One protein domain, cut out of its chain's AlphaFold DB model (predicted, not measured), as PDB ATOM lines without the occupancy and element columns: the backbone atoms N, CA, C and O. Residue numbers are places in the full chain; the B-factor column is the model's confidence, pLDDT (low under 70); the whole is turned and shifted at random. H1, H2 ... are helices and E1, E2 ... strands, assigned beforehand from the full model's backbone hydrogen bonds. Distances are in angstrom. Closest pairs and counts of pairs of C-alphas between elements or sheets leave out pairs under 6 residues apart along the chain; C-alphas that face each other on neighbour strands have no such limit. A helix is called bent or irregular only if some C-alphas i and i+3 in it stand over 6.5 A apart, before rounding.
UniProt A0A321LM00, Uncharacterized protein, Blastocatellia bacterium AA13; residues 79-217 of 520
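Overview. This is residues 79 to 217 of the 520 residues of an uncharacterized protein of Blastocatellia bacterium AA13 (UniProt A0A321LM00). A small sheet of three short strands, E1 E2 E3, makes the middle, with H2 over one face and H6 standing up from the other. The helical hairpin of H4 and H5 makes one end of the long axis and H1, beyond H2, the other; H3 sits beside E1. The printed part has 139 residues, with named elements in the order H1 H2 E1 H3 H4 H5 E2 H6 H7 E3, seven helices and three parallel strands; the class is mostly helix. The whole is compact, with a radius of gyration of the C-alphas of 14.8 A and spans of 43 by 39 by 23 A.

Arrangement. Look first at E1, residues 113 to 116, and E2, residues 187 to 190: they are parallel neighbours at 26 degrees, with N 114 and O 187 within hydrogen-bond range at 2.9 A. E3, residues 213 to 216, is parallel to E2 at 26 degrees, with N 188 and O 213 at 2.8 A. H2, residues 93 to 102, is on the sheet at a height of 9.7 A, along the strands at 16 degrees to E1 on the local plane; its closest C-alpha pair with E1 is Ser 102 and Arg 113, 5.4 A. On the opposite face H6, residues 192 to 200, stands up from the sheet at 63 degrees; the closest C-alphas of H6 and E1 are those of Ala 194 and Val 116, 6.2 A. H3, residues 135 to 140, is at the sheet's level; it is irregular, with C-alphas 136 and 139 7.8 A apart. H4, residues 144 to 153, and H5, residues 159 to 172, touch as a hairpin, opposite ways at a shallow tilt of 14 degrees, closest at the C-alphas of Ser 145 and Leu 169, 6.8 A. H7, residues 204 to 207, only grazes the sheet. E2, H6, H7 and E3 form a strand-helix-strand unit, two parallel neighbours with helices between, with a right-handed crossover; E1, H3, H4, H5 and E2 form another. H1, residues 85 to 91, touches H2 only at the corner, closest at the C-alphas of Ala 88 and Ala 96, 5.1 A. Every O i to N i+4 pair is within hydrogen-bond range in H1, H2, H4 and H6; H5 has 9 of 10, H3 0 of 2 with 1 of 3 O i to N i+3 pairs, and H7 is too short for such a pair.

Along the chain. Find C-alpha 113 at (1.027, -43.692, 15.114), where E1 begins; E1, E2 and E3 run 9.9, 9.5 and 10.4 A. H5, the longest helix, runs 20.3 A from C-alpha 159 at (-23.351, -56.008, 12.039); H2 and H4 each run 14.4 A and H6 12.5 A. E3 ends at C-alpha 216, (-5.141, -37.158, 5.316).

Size, cuts and confidence. The C-alphas of Thr 85 and Ala 160, the two farthest apart, are 43.4 A apart. The printed part has no cut. The links E1 to H3 and H5 to E2 are long, with 18 and 14 residues. The mean pLDDT of the printed part is 88.6; residues 105 to 109 are under 70.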
ATOM      1  N   SER A  79       3.963 -33.330   7.042       73.25
ATOM      2  CA  SER A  79       5.230 -33.926   7.472       73.25
ATOM      3  C   SER A  79       6.284 -32.842   7.694       73.25
ATOM      4  O   SER A  79       6.411 -31.922   6.881       73.25
ATOM      5  N   ILE A  80       7.038 -32.968   8.784       70.88
ATOM      6  CA  ILE A  80       8.272 -32.202   9.036       70.88
ATOM      7  C   ILE A  80       9.493 -33.143   8.980       70.88
ATOM      8  O   ILE A  80      10.633 -32.686   8.867       70.88
ATOM      9  N   ALA A  81       9.254 -34.457   9.010       75.69
ATOM     10  CA  ALA A  81      10.278 -35.485   8.975       75.69
ATOM     11  C   ALA A  81      11.024 -35.514   7.632       75.69
ATOM     12  O   ALA A  81      10.475 -35.245   6.558       75.69
ATOM     13  N   ARG A  82      12.312 -35.863   7.689       78.38
ATOM     14  CA  ARG A  82      13.139 -36.010   6.491       78.38
ATOM     15  C   ARG A  82      12.780 -37.315   5.783       78.38
ATOM     16  O   ARG A  82      13.002 -38.391   6.327       78.38
ATOM     17  N   VAL A  83      12.271 -37.201   4.560       81.69
ATOM     18  CA  VAL A  83      11.907 -38.348   3.719       81.69
ATOM     19  C   VAL A  83      13.163 -39.006   3.142       81.69
ATOM     20  O   VAL A  83      14.071 -38.312   2.671       81.69
ATOM     21  N   ASP A  84      13.211 -40.337   3.173       85.25
ATOM     22  CA  ASP A  84      14.220 -41.129   2.468       85.25
ATOM     23  C   ASP A  84      13.958 -41.076   0.955       85.25
ATOM     24  O   ASP A  84      12.882 -41.443   0.477       85.25
ATOM     25  N   THR A  85      14.946 -40.591   0.204       86.25
ATOM     26  CA  THR A  85      14.851 -40.405  -1.246       86.25
ATOM     27  C   THR A  85      14.753 -41.721  -2.005       86.25
ATOM     28  O   THR A  85      14.067 -41.767  -3.025       86.25
ATOM     29  N   ASP A  86      15.400 -42.779  -1.514       86.06
ATOM     30  CA  ASP A  86      15.402 -44.079  -2.189       86.06
ATOM     31  C   ASP A  86      14.046 -44.769  -1.992       86.06
ATOM     32  O   ASP A  86      13.443 -45.256  -2.949       86.06
ATOM     33  N   LEU A  87      13.496 -44.689  -0.774       87.25
ATOM     34  CA  LEU A  87      12.146 -45.163  -0.478       87.25
ATOM     35  C   LEU A  87      11.088 -44.391  -1.280       87.25
ATOM     36  O   LEU A  87      10.202 -44.995  -1.878       87.25
ATOM     37  N   ALA A  88      11.190 -43.059  -1.345       87.81
ATOM     38  CA  ALA A  88      10.260 -42.229  -2.114       87.81
ATOM     39  C   ALA A  88      10.275 -42.554  -3.616       87.81
ATOM     40  O   ALA A  88       9.223 -42.505  -4.258       87.81
ATOM     41  N   ALA A  89      11.432 -42.918  -4.174       87.25
ATOM     42  CA  ALA A  89      11.529 -43.379  -5.555       87.25
ATOM     43  C   ALA A  89      10.832 -44.735  -5.770       87.25
ATOM     44  O   ALA A  89      10.273 -44.965  -6.842       87.25
ATOM     45  N   GLU A  90      10.827 -45.614  -4.762       87.94
ATOM     46  CA  GLU A  90      10.221 -46.946  -4.847       87.94
ATOM     47  C   GLU A  90       8.699 -46.938  -4.645       87.94
ATOM     48  O   GLU A  90       7.994 -47.607  -5.397       87.94
ATOM     49  N   ILE A  91       8.171 -46.193  -3.666       87.25
ATOM     50  CA  ILE A  91       6.742 -46.254  -3.275       87.25
ATOM     51  C   ILE A  91       5.977 -44.937  -3.452       87.25
ATOM     52  O   ILE A  91       4.775 -44.872  -3.190       87.25
ATOM     53  N   GLY A  92       6.664 -43.889  -3.902       87.06
ATOM     54  CA  GLY A  92       6.119 -42.549  -4.058       87.06
ATOM     55  C   GLY A  92       6.330 -41.659  -2.831       87.06
ATOM     56  O   GLY A  92       6.415 -42.104  -1.685       87.06
ATOM     57  N   GLU A  93       6.375 -40.355  -3.092       86.69
ATOM     58  CA  GLU A  93       6.723 -39.316  -2.116       86.69
ATOM     59  C   GLU A  93       5.707 -39.211  -0.964       86.69
ATOM     60  O   GLU A  93       6.085 -39.011   0.193       86.69
ATOM     61  N   ASN A  94       4.416 -39.413  -1.256       85.88
ATOM     62  CA  ASN A  94       3.343 -39.337  -0.261       85.88
ATOM     63  C   ASN A  94       3.466 -40.438   0.799       85.88
ATOM     64  O   ASN A  94       3.527 -40.132   1.989       85.88
ATOM     65  N   LEU A  95       3.535 -41.709   0.384       88.25
ATOM     66  CA  LEU A  95       3.606 -42.838   1.316       88.25
ATOM     67  C   LEU A  95       4.931 -42.834   2.092       88.25
ATOM     68  O   LEU A  95       4.923 -43.056   3.300       88.25
ATOM     69  N   ALA A  96       6.044 -42.490   1.437       89.38
ATOM     70  CA  ALA A  96       7.330 -42.326   2.112       89.38
ATOM     71  C   ALA A  96       7.287 -41.226   3.191       89.38
ATOM     72  O   ALA A  96       7.842 -41.406   4.274       89.38
ATOM     73  N   SER A  97       6.569 -40.122   2.945       88.69
ATOM     74  CA  SER A  97       6.370 -39.057   3.941       88.69
ATOM     75  C   SER A  97       5.536 -39.509   5.143       88.69
ATOM     76  O   SER A  97       5.824 -39.107   6.272       88.69
ATOM     77  N   LEU A  98       4.512 -40.347   4.927       88.75
ATOM     78  CA  LEU A  98       3.736 -40.942   6.023       88.75
ATOM     79  C   LEU A  98       4.616 -41.868   6.873       88.75
ATOM     80  O   LEU A  98       4.594 -41.778   8.100       88.75
ATOM     81  N   ILE A  99       5.421 -42.720   6.222       89.50
ATOM     82  CA  ILE A  99       6.351 -43.647   6.886       89.50
ATOM     83  C   ILE A  99       7.368 -42.886   7.734       89.50
ATOM     84  O   ILE A  99       7.530 -43.217   8.912       89.50
ATOM     85  N   ALA A 100       7.988 -41.844   7.173       87.75
ATOM     86  CA  ALA A 100       8.959 -41.011   7.873       87.75
ATOM     87  C   ALA A 100       8.381 -40.393   9.155       87.75
ATOM     88  O   ALA A 100       9.034 -40.428  10.191       87.75
ATOM     89  N   GLU A 101       7.142 -39.896   9.116       85.81
ATOM     90  CA  GLU A 101       6.483 -39.344  10.305       85.81
ATOM     91  C   GLU A 101       6.133 -40.422  11.337       85.81
ATOM     92  O   GLU A 101       6.316 -40.227  12.537       85.81
ATOM     93  N   SER A 102       5.608 -41.568  10.892       83.19
ATOM     94  CA  SER A 102       5.221 -42.644  11.813       83.19
ATOM     95  C   SER A 102       6.414 -43.255  12.550       83.19
ATOM     96  O   SER A 102       6.255 -43.683  13.692       83.19
ATOM     97  N   SER A 103       7.587 -43.238  11.908       81.12
ATOM     98  CA  SER A 103       8.843 -43.798  12.418       81.12
ATOM     99  C   SER A 103       9.643 -42.798  13.264       81.12
ATOM    100  O   SER A 103      10.675 -43.163  13.832       81.12
ATOM    101  N   ASP A 104       9.207 -41.535  13.334       73.44
ATOM    102  CA  ASP A 104       9.897 -40.493  14.089       73.44
ATOM    103  C   ASP A 104       9.632 -40.639  15.600       73.44
ATOM    104  O   ASP A 104       8.584 -40.264  16.141       73.44
ATOM    105  N   ASN A 105      10.613 -41.221  16.288       58.78
ATOM    106  CA  ASN A 105      10.571 -41.522  17.718       58.78
ATOM    107  C   ASN A 105      10.811 -40.293  18.621       58.78
ATOM    108  O   ASN A 105      10.705 -40.417  19.841       58.78
ATOM    109  N   ASP A 106      11.108 -39.109  18.069       52.88
ATOM    110  CA  ASP A 106      11.502 -37.919  18.851       52.88
ATOM    111  C   ASP A 106      10.333 -37.188  19.541       52.88
ATOM    112  O   ASP A 106      10.519 -36.184  20.231       52.88
ATOM    113  N   SER A 107       9.101 -37.675  19.391       55.19
ATOM    114  CA  SER A 107       7.905 -36.914  19.762       55.19
ATOM    115  C   SER A 107       7.427 -37.078  21.213       55.19
ATOM    116  O   SER A 107       6.444 -36.438  21.578       55.19
ATOM    117  N   GLY A 108       8.110 -37.862  22.059       54.66
ATOM    118  CA  GLY A 108       7.940 -37.884  23.529       54.66
ATOM    119  C   GLY A 108       6.569 -38.316  24.091       54.66
ATOM    120  O   GLY A 108       6.454 -38.524  25.297       54.66
ATOM    121  N   ASP A 109       5.554 -38.469  23.239       63.41
ATOM    122  CA  ASP A 109       4.195 -38.899  23.569       63.41
ATOM    123  C   ASP A 109       4.028 -40.410  23.349       63.41
ATOM    124  O   ASP A 109       4.343 -40.921  22.272       63.41
ATOM    125  N   ASP A 110       3.420 -41.104  24.320       72.88
ATOM    126  CA  ASP A 110       3.074 -42.544  24.296       72.88
ATOM    127  C   ASP A 110       1.885 -42.868  23.353       72.88
ATOM    128  O   ASP A 110       1.115 -43.805  23.557       72.88
ATOM    129  N   ILE A 111       1.669 -42.033  22.328       83.50
ATOM    130  CA  ILE A 111       0.544 -42.133  21.393       83.50
ATOM    131  C   ILE A 111       0.975 -42.943  20.171       83.50
ATOM    132  O   ILE A 111       1.880 -42.548  19.432       83.50
ATOM    133  N   GLN A 112       0.268 -44.043  19.909       89.94
ATOM    134  CA  GLN A 112       0.501 -44.882  18.738       89.94
ATOM    135  C   GLN A 112       0.205 -44.124  17.433       89.94
ATOM    136  O   GLN A 112      -0.848 -43.496  17.281       89.94
ATOM    137  N   ARG A 113       1.124 -44.238  16.471       91.06
ATOM    138  CA  ARG A 113       1.027 -43.692  15.114       91.06
ATOM    139  C   ARG A 113       0.996 -44.843  14.118       91.06
ATOM    140  O   ARG A 113       1.941 -45.629  14.068       91.06
ATOM    141  N   VAL A 114      -0.085 -44.946  13.352       92.75
ATOM    142  CA  VAL A 114      -0.297 -46.037  12.392       92.75
ATOM    143  C   VAL A 114      -0.704 -45.463  11.044       92.75
ATOM    144  O   VAL A 114      -1.517 -44.546  10.965       92.75
ATOM    145  N   ILE A 115      -0.147 -46.015   9.981       94.00
ATOM    146  CA  ILE A 115      -0.464 -45.701   8.597       94.00
ATOM    147  C   ILE A 115      -1.473 -46.724   8.102       94.00
ATOM    148  O   ILE A 115      -1.212 -47.926   8.107       94.00
ATOM    149  N   VAL A 116      -2.618 -46.241   7.639       94.62
ATOM    150  CA  VAL A 116      -3.635 -47.081   7.015       94.62
ATOM    151  C   VAL A 116      -3.374 -47.093   5.516       94.62
ATOM    152  O   VAL A 116      -3.576 -46.083   4.837       94.62
ATOM    153  N   ARG A 117      -2.929 -48.238   5.002       93.62
ATOM    154  CA  ARG A 117      -2.631 -48.453   3.585       93.62
ATOM    155  C   ARG A 117      -3.032 -49.879   3.191       93.62
ATOM    156  O   ARG A 117      -2.547 -50.823   3.810       93.62
ATOM    157  N   PRO A 118      -3.874 -50.068   2.162       91.00
ATOM    158  CA  PRO A 118      -4.164 -51.394   1.619       91.00
ATOM    159  C   PRO A 118      -2.909 -52.121   1.118       91.00
ATOM    160  O   PRO A 118      -2.067 -51.508   0.456       91.00
ATOM    161  N   TRP A 119      -2.806 -53.425   1.397       89.38
ATOM    162  CA  TRP A 119      -1.773 -54.309   0.844       89.38
ATOM    163  C   TRP A 119      -2.310 -55.037  -0.409       89.38
ATOM    164  O   TRP A 119      -3.489 -55.422  -0.418       89.38
ATOM    165  N   PRO A 120      -1.491 -55.276  -1.456       89.44
ATOM    166  CA  PRO A 120      -0.067 -54.944  -1.600       89.44
ATOM    167  C   PRO A 120       0.231 -53.509  -2.059       89.44
ATOM    168  O   PRO A 120      -0.590 -52.839  -2.686       89.44
ATOM    169  N   VAL A 121       1.451 -53.048  -1.764       89.38
ATOM    170  CA  VAL A 121       2.028 -51.829  -2.350       89.38
ATOM    171  C   VAL A 121       2.950 -52.246  -3.488       89.38
ATOM    172  O   VAL A 121       3.828 -53.079  -3.295       89.38
ATOM    173  N   HIS A 122       2.753 -51.665  -4.668       89.00
ATOM    174  CA  HIS A 122       3.575 -51.935  -5.845       89.00
ATOM    175  C   HIS A 122       4.604 -50.835  -6.074       89.00
ATOM    176  O   HIS A 122       4.345 -49.668  -5.772       89.00
ATOM    177  N   ARG A 123       5.748 -51.211  -6.648       88.62
ATOM    178  CA  ARG A 123       6.816 -50.273  -7.000       88.62
ATOM    179  C   ARG A 123       6.365 -49.262  -8.050       88.62
ATOM    180  O   ARG A 123       5.692 -49.603  -9.025       88.62
ATOM    181  N   VAL A 124       6.781 -48.012  -7.894       85.25
ATOM    182  CA  VAL A 124       6.539 -46.961  -8.886       85.25
ATOM    183  C   VAL A 124       7.226 -47.346 -10.199       85.25
ATOM    184  O   VAL A 124       8.406 -47.673 -10.236       85.25
ATOM    185  N   GLY A 125       6.467 -47.326 -11.297       81.00
ATOM    186  CA  GLY A 125       6.973 -47.674 -12.629       81.00
ATOM    187  C   GLY A 125       6.945 -49.166 -12.977       81.00
ATOM    188  O   GLY A 125       7.208 -49.492 -14.131       81.00
ATOM    189  N   SER A 126       6.559 -50.058 -12.055       82.31
ATOM    190  CA  SER A 126       6.437 -51.502 -12.331       82.31
ATOM    191  C   SER A 126       5.102 -51.910 -12.963       82.31
ATOM    192  O   SER A 126       4.893 -53.085 -13.219       82.31
ATOM    193  N   LEU A 127       4.169 -50.971 -13.175       80.50
ATOM    194  CA  LEU A 127       2.812 -51.252 -13.679       80.50
ATOM    195  C   LEU A 127       2.067 -52.351 -12.887       80.50
ATOM    196  O   LEU A 127       1.229 -53.048 -13.445       80.50
ATOM    197  N   MET A 128       2.317 -52.436 -11.572       81.81
ATOM    198  CA  MET A 128       1.782 -53.458 -10.655       81.81
ATOM    199  C   MET A 128       2.398 -54.861 -10.801       81.81
ATOM    200  O   MET A 128       1.909 -55.798 -10.171       81.81
ATOM    201  N   ASP A 129       3.491 -55.013 -11.554       82.06
ATOM    202  CA  ASP A 129       4.183 -56.301 -11.710       82.06
ATOM    203  C   ASP A 129       5.094 -56.636 -10.514       82.06
ATOM    204  O   ASP A 129       5.274 -57.807 -10.178       82.06
ATOM    205  N   GLU A 130       5.650 -55.619  -9.845       88.12
ATOM    206  CA  GLU A 130       6.543 -55.792  -8.690       88.12
ATOM    207  C   GLU A 130       5.950 -55.177  -7.417       88.12
ATOM    208  O   GLU A 130       5.558 -54.005  -7.408       88.12
ATOM    209  N   GLU A 131       5.906 -55.961  -6.336       90.44
ATOM    210  CA  GLU A 131       5.568 -55.505  -4.981       90.44
ATOM    211  C   GLU A 131       6.786 -54.831  -4.325       90.44
ATOM    212  O   GLU A 131       7.921 -55.284  -4.487       90.44
ATOM    213  N   ALA A 132       6.555 -53.738  -3.600       87.56
ATOM    214  CA  ALA A 132       7.585 -53.044  -2.836       87.56
ATOM    215  C   ALA A 132       7.846 -53.768  -1.507       87.56
ATOM    216  O   ALA A 132       6.904 -54.195  -0.832       87.56
ATOM    217  N   ASP A 133       9.114 -53.878  -1.108       87.75
ATOM    218  CA  ASP A 133       9.474 -54.483   0.177       87.75
ATOM    219  C   ASP A 133       9.359 -53.448   1.301       87.75
ATOM    220  O   ASP A 133      10.169 -52.532   1.426       87.75
ATOM    221  N   LEU A 134       8.325 -53.605   2.127       87.56
ATOM    222  CA  LEU A 134       8.048 -52.746   3.280       87.56
ATOM    223  C   LEU A 134       8.153 -53.498   4.609       87.56
ATOM    224  O   LEU A 134       7.638 -53.024   5.622       87.56
ATOM    225  N   SER A 135       8.833 -54.649   4.621       87.31
ATOM    226  CA  SER A 135       8.984 -55.501   5.809       87.31
ATOM    227  C   SER A 135       9.535 -54.754   7.027       87.31
ATOM    228  O   SER A 135       9.064 -54.957   8.144       87.31
ATOM    229  N   ALA A 136      10.460 -53.813   6.812       86.81
ATOM    230  CA  ALA A 136      11.011 -52.967   7.870       86.81
ATOM    231  C   ALA A 136       9.960 -52.081   8.568       86.81
ATOM    232  O   ALA A 136      10.166 -51.698   9.715       86.81
ATOM    233  N   TYR A 137       8.831 -51.782   7.918       88.00
ATOM    234  CA  TYR A 137       7.830 -50.809   8.370       88.00
ATOM    235  C   TYR A 137       6.491 -51.436   8.779       88.00
ATOM    236  O   TYR A 137       5.554 -50.715   9.118       88.00
ATOM    237  N   TYR A 138       6.378 -52.769   8.789       88.12
ATOM    238  CA  TYR A 138       5.133 -53.479   9.127       88.12
ATOM    239  C   TYR A 138       4.534 -53.075  10.479       88.12
ATOM    240  O   TYR A 138       3.319 -52.989  10.618       88.12
ATOM    241  N   HIS A 139       5.368 -52.720  11.456       86.94
ATOM    242  CA  HIS A 139       4.938 -52.256  12.776       86.94
ATOM    243  C   HIS A 139       4.200 -50.903  12.772       86.94
ATOM    244  O   HIS A 139       3.571 -50.553  13.771       86.94
ATOM    245  N   HIS A 140       4.232 -50.171  11.656       89.00
ATOM    246  CA  HIS A 140       3.508 -48.919  11.455       89.00
ATOM    247  C   HIS A 140       2.390 -49.023  10.412       89.00
ATOM    248  O   HIS A 140       1.632 -48.070  10.273       89.00
ATOM    249  N   LEU A 141       2.253 -50.136   9.685       92.06
ATOM    250  CA  LEU A 141       1.322 -50.270   8.558       92.06
ATOM    251  C   LEU A 141       0.139 -51.162   8.921       92.06
ATOM    252  O   LEU A 141       0.318 -52.272   9.411       92.06
ATOM    253  N   CYS A 142      -1.079 -50.712   8.634       93.75
ATOM    254  CA  CYS A 142      -2.274 -51.531   8.787       93.75
ATOM    255  C   CYS A 142      -3.231 -51.407   7.596       93.75
ATOM    256  O   CYS A 142      -3.241 -50.424   6.852       93.75
ATOM    257  N   SER A 143      -4.043 -52.445   7.410       94.31
ATOM    258  CA  SER A 143      -5.080 -52.505   6.373       94.31
ATOM    259  C   SER A 143      -6.339 -51.721   6.762       94.31
ATOM    260  O   SER A 143      -6.581 -51.433   7.940       94.31
ATOM    261  N   CYS A 144      -7.214 -51.429   5.792       94.19
ATOM    262  CA  CYS A 144      -8.524 -50.846   6.105       94.19
ATOM    263  C   CYS A 144      -9.376 -51.818   6.940       94.19
ATOM    264  O   CYS A 144     -10.184 -51.397   7.768       94.19
ATOM    265  N   SER A 145      -9.165 -53.122   6.768       93.75
ATOM    266  CA  SER A 145      -9.808 -54.181   7.545       93.75
ATOM    267  C   SER A 145      -9.483 -54.085   9.041       93.75
ATOM    268  O   SER A 145     -10.378 -54.262   9.873       93.75
ATOM    269  N   SER A 146      -8.259 -53.690   9.408       93.69
ATOM    270  CA  SER A 146      -7.887 -53.414  10.805       93.69
ATOM    271  C   SER A 146      -8.646 -52.221  11.387       93.69
ATOM    272  O   SER A 146      -9.083 -52.261  12.539       93.69
ATOM    273  N   VAL A 147      -8.898 -51.187  10.578       94.88
ATOM    274  CA  VAL A 147      -9.740 -50.049  10.976       94.88
ATOM    275  C   VAL A 147     -11.185 -50.497  11.213       94.88
ATOM    276  O   VAL A 147     -11.791 -50.108  12.209       94.88
ATOM    277  N   VAL A 148     -11.735 -51.369  10.359       94.81
ATOM    278  CA  VAL A 148     -13.078 -51.950  10.554       94.81
ATOM    279  C   VAL A 148     -13.151 -52.742  11.863       94.81
ATOM    280  O   VAL A 148     -14.101 -52.561  12.627       94.81
ATOM    281  N   ASN A 149     -12.142 -53.568  12.158       93.75
ATOM    282  CA  ASN A 149     -12.060 -54.314  13.419       93.75
ATOM    283  C   ASN A 149     -12.060 -53.365  14.626       93.75
ATOM    284  O   ASN A 149     -12.799 -53.588  15.589       93.75
ATOM    285  N   LYS A 150     -11.295 -52.269  14.553       95.00
ATOM    286  CA  LYS A 150     -11.249 -51.271  15.623       95.00
ATOM    287  C   LYS A 150     -12.587 -50.560  15.817       95.00
ATOM    288  O   LYS A 150     -13.065 -50.432  16.941       95.00
ATOM    289  N   LEU A 151     -13.229 -50.133  14.731       94.88
ATOM    290  CA  LEU A 151     -14.537 -49.476  14.790       94.88
ATOM    291  C   LEU A 151     -15.633 -50.404  15.345       94.88
ATOM    292  O   LEU A 151     -16.519 -49.937  16.064       94.88
ATOM    293  N   MET A 152     -15.554 -51.710  15.063       94.19
ATOM    294  CA  MET A 152     -16.408 -52.730  15.684       94.19
ATOM    295  C   MET A 152     -16.172 -52.829  17.193       94.19
ATOM    296  O   MET A 152     -17.131 -52.784  17.962       94.19
ATOM    297  N   GLN A 153     -14.909 -52.924  17.621       93.31
ATOM    298  CA  GLN A 153     -14.542 -52.985  19.041       93.31
ATOM    299  C   GLN A 153     -15.067 -51.767  19.818       93.31
ATOM    300  O   GLN A 153     -15.542 -51.912  20.943       93.31
ATOM    301  N   MET A 154     -15.037 -50.583  19.197       92.50
ATOM    302  CA  MET A 154     -15.510 -49.319  19.776       92.50
ATOM    303  C   MET A 154     -17.027 -49.090  19.630       92.50
ATOM    304  O   MET A 154     -17.526 -48.008  19.946       92.50
ATOM    305  N   GLY A 155     -17.776 -50.078  19.124       92.56
ATOM    306  CA  GLY A 155     -19.237 -50.025  19.011       92.56
ATOM    307  C   GLY A 155     -19.776 -49.022  17.983       92.56
ATOM    308  O   GLY A 155     -20.936 -48.628  18.079       92.56
ATOM    309  N   GLN A 156     -18.966 -48.596  17.008       93.94
ATOM    310  CA  GLN A 156     -19.363 -47.604  15.994       93.94
ATOM    311  C   GLN A 156     -20.012 -48.222  14.744       93.94
ATOM    312  O   GLN A 156     -20.546 -47.505  13.890       93.94
ATOM    313  N   LEU A 157     -19.961 -49.549  14.609       94.44
ATOM    314  CA  LEU A 157     -20.495 -50.279  13.462       94.44
ATOM    315  C   LEU A 157     -21.620 -51.223  13.866       94.44
ATOM    316  O   LEU A 157     -21.555 -51.928  14.870       94.44
ATOM    317  N   THR A 158     -22.650 -51.266  13.029       93.62
ATOM    318  CA  THR A 158     -23.663 -52.318  13.063       93.62
ATOM    319  C   THR A 158     -23.146 -53.578  12.363       93.62
ATOM    320  O   THR A 158     -22.316 -53.508  11.456       93.62
ATOM    321  N   ALA A 159     -23.710 -54.743  12.696       92.81
ATOM    322  CA  ALA A 159     -23.351 -56.008  12.039       92.81
ATOM    323  C   ALA A 159     -23.573 -55.987  10.508       92.81
ATOM    324  O   ALA A 159     -22.872 -56.664   9.755       92.81
ATOM    325  N   ALA A 160     -24.545 -55.203  10.026       92.88
ATOM    326  CA  ALA A 160     -24.798 -55.041   8.595       92.88
ATOM    327  C   ALA A 160     -23.689 -54.229   7.902       92.88
ATOM    328  O   ALA A 160     -23.250 -54.595   6.809       92.88
ATOM    329  N   GLU A 161     -23.224 -53.152   8.539       92.12
ATOM    330  CA  GLU A 161     -22.126 -52.321   8.034       92.12
ATOM    331  C   GLU A 161     -20.800 -53.078   8.048       92.12
ATOM    332  O   GLU A 161     -20.075 -53.030   7.058       92.12
ATOM    333  N   GLU A 162     -20.520 -53.843   9.106       93.75
ATOM    334  CA  GLU A 162     -19.338 -54.705   9.179       93.75
ATOM    335  C   GLU A 162     -19.304 -55.699   8.016       93.75
ATOM    336  O   GLU A 162     -18.325 -55.775   7.271       93.75
ATOM    337  N   LYS A 163     -20.401 -56.439   7.814       94.06
ATOM    338  CA  LYS A 163     -20.495 -57.429   6.736       94.06
ATOM    339  C   LYS A 163     -20.281 -56.788   5.364       94.06
ATOM    340  O   LYS A 163     -19.602 -57.370   4.514       94.06
ATOM    341  N   ARG A 164     -20.847 -55.596   5.141       94.31
ATOM    342  CA  ARG A 164     -20.656 -54.829   3.903       94.31
ATOM    343  C   ARG A 164     -19.200 -54.402   3.726       94.31
ATOM    344  O   ARG A 164     -18.654 -54.619   2.647       94.31
ATOM    345  N   ALA A 165     -18.582 -53.841   4.765       93.31
ATOM    346  CA  ALA A 165     -17.193 -53.400   4.733       93.31
ATOM    347  C   ALA A 165     -16.248 -54.563   4.416       93.31
ATOM    348  O   ALA A 165     -15.476 -54.474   3.467       93.31
ATOM    349  N   ARG A 166     -16.385 -55.699   5.113       93.75
ATOM    350  CA  ARG A 166     -15.564 -56.896   4.862       93.75
ATOM    351  C   ARG A 166     -15.731 -57.447   3.448       93.75
ATOM    352  O   ARG A 166     -14.746 -57.815   2.821       93.75
ATOM    353  N   SER A 167     -16.965 -57.485   2.937       93.50
ATOM    354  CA  SER A 167     -17.233 -57.985   1.579       93.50
ATOM    355  C   SER A 167     -16.575 -57.116   0.507       93.50
ATOM    356  O   SER A 167     -16.066 -57.641  -0.476       93.50
ATOM    357  N   TYR A 168     -16.587 -55.792   0.695       93.25
ATOM    358  CA  TYR A 168     -15.930 -54.854  -0.210       93.25
ATOM    359  C   TYR A 168     -14.405 -54.956  -0.106       93.25
ATOM    360  O   TYR A 168     -13.735 -55.156  -1.114       93.25
ATOM    361  N   LEU A 169     -13.854 -54.882   1.107       93.06
ATOM    362  CA  LEU A 169     -12.406 -54.880   1.326       93.06
ATOM    363  C   LEU A 169     -11.747 -56.183   0.864       93.06
ATOM    364  O   LEU A 169     -10.722 -56.119   0.205       93.06
ATOM    365  N   HIS A 170     -12.376 -57.345   1.057       91.69
ATOM    366  CA  HIS A 170     -11.840 -58.623   0.565       91.69
ATOM    367  C   HIS A 170     -11.643 -58.659  -0.968       91.69
ATOM    368  O   HIS A 170     -10.854 -59.454  -1.478       91.69
ATOM    369  N   LEU A 171     -12.375 -57.844  -1.736       90.81
ATOM    370  CA  LEU A 171     -12.207 -57.756  -3.193       90.81
ATOM    371  C   LEU A 171     -11.105 -56.775  -3.614       90.81
ATOM    372  O   LEU A 171     -10.640 -56.849  -4.749       90.81
ATOM    373  N   HIS A 172     -10.722 -55.855  -2.730       87.94
ATOM    374  CA  HIS A 172      -9.918 -54.680  -3.065       87.94
ATOM    375  C   HIS A 172      -8.595 -54.587  -2.300       87.94
ATOM    376  O   HIS A 172      -7.691 -53.888  -2.743       87.94
ATOM    377  N   GLU A 173      -8.458 -55.295  -1.185       90.38
ATOM    378  CA  GLU A 173      -7.237 -55.360  -0.395       90.38
ATOM    379  C   GLU A 173      -7.015 -56.767   0.162       90.38
ATOM    380  O   GLU A 173      -7.925 -57.598   0.248       90.38
ATOM    381  N   ARG A 174      -5.775 -57.020   0.562       87.88
ATOM    382  CA  ARG A 174      -5.383 -58.158   1.386       87.88
ATOM    383  C   ARG A 174      -4.830 -57.630   2.713       87.88
ATOM    384  O   ARG A 174      -4.466 -56.460   2.823       87.88
ATOM    385  N   GLU A 175      -4.786 -58.484   3.729       85.31
ATOM    386  CA  GLU A 175      -4.166 -58.124   5.007       85.31
ATOM    387  C   GLU A 175      -2.639 -58.114   4.879       85.31
ATOM    388  O   GLU A 175      -2.065 -58.907   4.130       85.31
ATOM    389  N   TRP A 176      -1.988 -57.213   5.615       89.62
ATOM    390  CA  TRP A 176      -0.533 -57.210   5.723       89.62
ATOM    391  C   TRP A 176      -0.044 -58.493   6.410       89.62
ATOM    392  O   TRP A 176      -0.718 -58.968   7.330       89.62
ATOM    393  N   PRO A 177       1.130 -59.036   6.025       87.12
ATOM    394  CA  PRO A 177       1.702 -60.215   6.679       87.12
ATOM    395  C   PRO A 177       1.905 -60.025   8.187       87.12
ATOM    396  O   PRO A 177       1.625 -60.932   8.969       87.12
ATOM    397  N   GLU A 178       2.350 -58.831   8.583       88.06
ATOM    398  CA  GLU A 178       2.402 -58.368   9.966       88.06
ATOM    399  C   GLU A 178       1.826 -56.946  10.012       88.06
ATOM    400  O   GLU A 178       2.143 -56.121   9.157       88.06
ATOM    401  N   GLN A 179       0.954 -56.666  10.980       90.00
ATOM    402  CA  GLN A 179       0.373 -55.338  11.214       90.00
ATOM    403  C   GLN A 179       0.073 -55.159  12.708       90.00
ATOM    404  O   GLN A 179      -0.272 -56.139  13.376       90.00
ATOM    405  N   PRO A 180       0.188 -53.938  13.258       89.81
ATOM    406  CA  PRO A 180      -0.121 -53.664  14.651       89.81
ATOM    407  C   PRO A 180      -1.636 -53.629  14.890       89.81
ATOM    408  O   PRO A 180      -2.414 -53.191  14.035       89.81
ATOM    409  N   ASP A 181      -2.051 -53.995  16.103       90.06
ATOM    410  CA  ASP A 181      -3.393 -53.674  16.585       90.06
ATOM    411  C   ASP A 181      -3.514 -52.163  16.818       90.06
ATOM    412  O   ASP A 181      -2.612 -51.522  17.366       90.06
ATOM    413  N   ILE A 182      -4.645 -51.583  16.416       92.44
ATOM    414  CA  ILE A 182      -4.909 -50.151  16.595       92.44
ATOM    415  C   ILE A 182      -5.320 -49.899  18.053       92.44
ATOM    416  O   ILE A 182      -6.366 -50.369  18.514       92.44
ATOM    417  N   ALA A 183      -4.512 -49.139  18.783       91.94
ATOM    418  CA  ALA A 183      -4.754 -48.733  20.160       91.94
ATOM    419  C   ALA A 183      -5.898 -47.709  20.269       91.94
ATOM    420  O   ALA A 183      -6.300 -47.065  19.296       91.94
ATOM    421  N   ASP A 184      -6.451 -47.563  21.473       90.25
ATOM    422  CA  ASP A 184      -7.413 -46.497  21.766       90.25
ATOM    423  C   ASP A 184      -6.705 -45.136  21.684       90.25
ATOM    424  O   ASP A 184      -5.592 -44.984  22.179       90.25
ATOM    425  N   GLY A 185      -7.331 -44.141  21.049       89.62
ATOM    426  CA  GLY A 185      -6.713 -42.818  20.890       89.62
ATOM    427  C   GLY A 185      -5.600 -42.741  19.836       89.62
ATOM    428  O   GLY A 185      -4.926 -41.715  19.753       89.62
ATOM    429  N   ALA A 186      -5.386 -43.796  19.042       92.44
ATOM    430  CA  ALA A 186      -4.326 -43.827  18.038       92.44
ATOM    431  C   ALA A 186      -4.491 -42.738  16.963       92.44
ATOM    432  O   ALA A 186      -5.606 -42.372  16.565       92.44
ATOM    433  N   LYS A 187      -3.347 -42.270  16.453       94.00
ATOM    434  CA  LYS A 187      -3.263 -41.392  15.285       94.00
ATOM    435  C   LYS A 187      -3.156 -42.243  14.025       94.00
ATOM    436  O   LYS A 187      -2.204 -43.006  13.866       94.00
ATOM    437  N   LEU A 188      -4.139 -42.102  13.144       95.00
ATOM    438  CA  LEU A 188      -4.229 -42.801  11.872       95.00
ATOM    439  C   LEU A 188      -3.827 -41.868  10.736       95.00
ATOM    440  O   LEU A 188      -4.506 -40.880  10.472       95.00
ATOM    441  N   TYR A 189      -2.760 -42.206  10.031       94.50
ATOM    442  CA  TYR A 189      -2.363 -41.538   8.802       94.50
ATOM    443  C   TYR A 189      -2.946 -42.307   7.623       94.50
ATOM    444  O   TYR A 189      -2.531 -43.427   7.329       94.50
ATOM    445  N   LEU A 190      -3.963 -41.737   6.988       94.75
ATOM    446  CA  LEU A 190      -4.679 -42.373   5.895       94.75
ATOM    447  C   LEU A 190      -3.991 -42.037   4.578       94.75
ATOM    448  O   LEU A 190      -3.882 -40.869   4.199       94.75
ATOM    449  N   ASP A 191      -3.562 -43.071   3.870       92.00
ATOM    450  CA  ASP A 191      -3.129 -42.938   2.488       92.00
ATOM    451  C   ASP A 191      -4.329 -42.709   1.540       92.00
ATOM    452  O   ASP A 191      -5.461 -43.101   1.838       92.00
ATOM    453  N   ASP A 192      -4.080 -42.102   0.377       88.88
ATOM    454  CA  ASP A 192      -5.071 -41.727  -0.642       88.88
ATOM    455  C   ASP A 192      -6.027 -42.895  -1.026       88.88
ATOM    456  O   ASP A 192      -7.242 -42.703  -1.184       88.88
ATOM    457  N   ILE A 193      -5.532 -44.142  -1.106       90.62
ATOM    458  CA  ILE A 193      -6.385 -45.317  -1.385       90.62
ATOM    459  C   ILE A 193      -7.237 -45.684  -0.162       90.62
ATOM    460  O   ILE A 193      -8.427 -45.982  -0.307       90.62
ATOM    461  N   ALA A 194      -6.668 -45.627   1.045       93.56
ATOM    462  CA  ALA A 194      -7.411 -45.897   2.275       93.56
ATOM    463  C   ALA A 194      -8.548 -44.886   2.471       93.56
ATOM    464  O   ALA A 194      -9.674 -45.280   2.783       93.56
ATOM    465  N   VAL A 195      -8.288 -43.597   2.212       93.44
ATOM    466  CA  VAL A 195      -9.317 -42.546   2.216       93.44
ATOM    467  C   VAL A 195     -10.449 -42.915   1.263       93.44
ATOM    468  O   VAL A 195     -11.612 -42.892   1.659       93.44
ATOM    469  N   THR A 196     -10.121 -43.332   0.038       90.94
ATOM    470  CA  THR A 196     -11.113 -43.726  -0.971       90.94
ATOM    471  C   THR A 196     -11.994 -44.887  -0.495       90.94
ATOM    472  O   THR A 196     -13.221 -44.826  -0.605       90.94
ATOM    473  N   TYR A 197     -11.400 -45.944   0.063       93.88
ATOM    474  CA  TYR A 197     -12.147 -47.126   0.510       93.88
ATOM    475  C   TYR A 197     -13.015 -46.831   1.731       93.88
ATOM    476  O   TYR A 197     -14.201 -47.173   1.752       93.88
ATOM    477  N   LEU A 198     -12.457 -46.151   2.733       94.50
ATOM    478  CA  LEU A 198     -13.191 -45.783   3.940       94.50
ATOM    479  C   LEU A 198     -14.303 -44.769   3.636       94.50
ATOM    480  O   LEU A 198     -15.376 -44.861   4.233       94.50
ATOM    481  N   GLN A 199     -14.097 -43.852   2.686       92.44
ATOM    482  CA  GLN A 199     -15.133 -42.932   2.214       92.44
ATOM    483  C   GLN A 199     -16.270 -43.686   1.517       92.44
ATOM    484  O   GLN A 199     -17.437 -43.470   1.848       92.44
ATOM    485  N   HIS A 200     -15.951 -44.605   0.597       90.88
ATOM    486  CA  HIS A 200     -16.953 -45.422  -0.098       90.88
ATOM    487  C   HIS A 200     -17.841 -46.210   0.880       90.88
ATOM    488  O   HIS A 200     -19.045 -46.377   0.660       90.88
ATOM    489  N   LEU A 201     -17.243 -46.680   1.975       92.69
ATOM    490  CA  LEU A 201     -17.917 -47.442   3.019       92.69
ATOM    491  C   LEU A 201     -18.616 -46.575   4.083       92.69
ATOM    492  O   LEU A 201     -19.323 -47.133   4.920       92.69
ATOM    493  N   GLY A 202     -18.456 -45.245   4.060       91.81
ATOM    494  CA  GLY A 202     -19.020 -44.343   5.078       91.81
ATOM    495  C   GLY A 202     -18.376 -44.510   6.461       91.81
ATOM    496  O   GLY A 202     -19.043 -44.403   7.486       91.81
ATOM    497  N   LEU A 203     -17.086 -44.852   6.501       94.88
ATOM    498  CA  LEU A 203     -16.355 -45.151   7.737       94.88
ATOM    499  C   LEU A 203     -15.533 -43.968   8.255       94.88
ATOM    500  O   LEU A 203     -15.274 -43.908   9.454       94.88
ATOM    501  N   LEU A 204     -15.158 -43.010   7.395       94.81
ATOM    502  CA  LEU A 204     -14.350 -41.847   7.801       94.81
ATOM    503  C   LEU A 204     -15.025 -41.022   8.905       94.81
ATOM    504  O   LEU A 204     -14.393 -40.652   9.891       94.81
ATOM    505  N   GLU A 205     -16.333 -40.809   8.784       93.31
ATOM    506  CA  GLU A 205     -17.154 -40.076   9.756       93.31
ATOM    507  C   GLU A 205     -17.259 -40.768  11.129       93.31
ATOM    508  O   GLU A 205     -17.612 -40.134  12.124       93.31
ATOM    509  N   LYS A 206     -16.887 -42.050  11.211       94.25
ATOM    510  CA  LYS A 206     -16.939 -42.862  12.436       94.25
ATOM    511  C   LYS A 206     -15.616 -42.914  13.199       94.25
ATOM    512  O   LYS A 206     -15.605 -43.348  14.349       94.25
ATOM    513  N   LEU A 207     -14.520 -42.439  12.601       94.88
ATOM    514  CA  LEU A 207     -13.187 -42.467  13.214       94.88
ATOM    515  C   LEU A 207     -13.123 -41.589  14.469       94.88
ATOM    516  O   LEU A 207     -12.742 -42.062  15.539       94.88
ATOM    517  N   ARG A 208     -13.583 -40.336  14.381       93.62
ATOM    518  CA  ARG A 208     -13.582 -39.417  15.529       93.62
ATOM    519  C   ARG A 208     -14.524 -39.853  16.662       93.62
ATOM    520  O   ARG A 208     -14.084 -39.818  17.809       93.62
ATOM    521  N   PRO A 209     -15.773 -40.296  16.407       92.75
ATOM    522  CA  PRO A 209     -16.612 -40.917  17.437       92.75
ATOM    523  C   PRO A 209     -15.979 -42.139  18.118       92.75
ATOM    524  O   PRO A 209     -16.221 -42.359  19.301       92.75
ATOM    525  N   ALA A 210     -15.135 -42.898  17.409       92.31
ATOM    526  CA  ALA A 210     -14.346 -43.992  17.983       92.31
ATOM    527  C   ALA A 210     -13.144 -43.522  18.825       92.31
ATOM    528  O   ALA A 210     -12.396 -44.356  19.326       92.31
ATOM    529  N   GLY A 211     -12.926 -42.210  18.965       92.12
ATOM    530  CA  GLY A 211     -11.778 -41.639  19.666       92.12
ATOM    531  C   GLY A 211     -10.470 -41.690  18.874       92.12
ATOM    532  O   GLY A 211      -9.417 -41.481  19.464       92.12
ATOM    533  N   LEU A 212     -10.512 -41.972  17.569       94.25
ATOM    534  CA  LEU A 212      -9.328 -42.040  16.711       94.25
ATOM    535  C   LEU A 212      -9.077 -40.686  16.044       94.25
ATOM    536  O   LEU A 212     -10.012 -40.020  15.588       94.25
ATOM    537  N   GLU A 213      -7.810 -40.293  15.946       94.50
ATOM    538  CA  GLU A 213      -7.421 -39.079  15.233       94.50
ATOM    539  C   GLU A 213      -6.931 -39.426  13.832       94.50
ATOM    540  O   GLU A 213      -5.855 -39.992  13.675       94.50
ATOM    541  N   ALA A 214      -7.704 -39.078  12.808       95.25
ATOM    542  CA  ALA A 214      -7.368 -39.404  11.429       95.25
ATOM    543  C   ALA A 214      -6.805 -38.201  10.665       95.25
ATOM    544  O   ALA A 214      -7.360 -37.100  10.704       95.25
ATOM    545  N   TYR A 215      -5.715 -38.444   9.948       94.44
ATOM    546  CA  TYR A 215      -4.983 -37.478   9.147       94.44
ATOM    547  C   TYR A 215      -5.006 -37.895   7.678       94.44
ATOM    548  O   TYR A 215      -4.816 -39.071   7.375       94.44
ATOM    549  N   VAL A 216      -5.207 -36.942   6.772       93.31
ATOM    550  CA  VAL A 216      -5.141 -37.158   5.316       93.31
ATOM    551  C   VAL A 216      -3.988 -36.371   4.714       93.31
ATOM    552  O   VAL A 216      -3.614 -35.310   5.218       93.31
ATOM    553  N   SER A 217      -3.406 -36.893   3.642       87.81
ATOM    554  CA  SER A 217      -2.285 -36.269   2.946       87.81
ATOM    555  C   SER A 217      -2.662 -34.919   2.317       87.81
ATOM    556  O   SER A 217      -3.806 -34.661   1.936       87.81
TER     557      SER A 217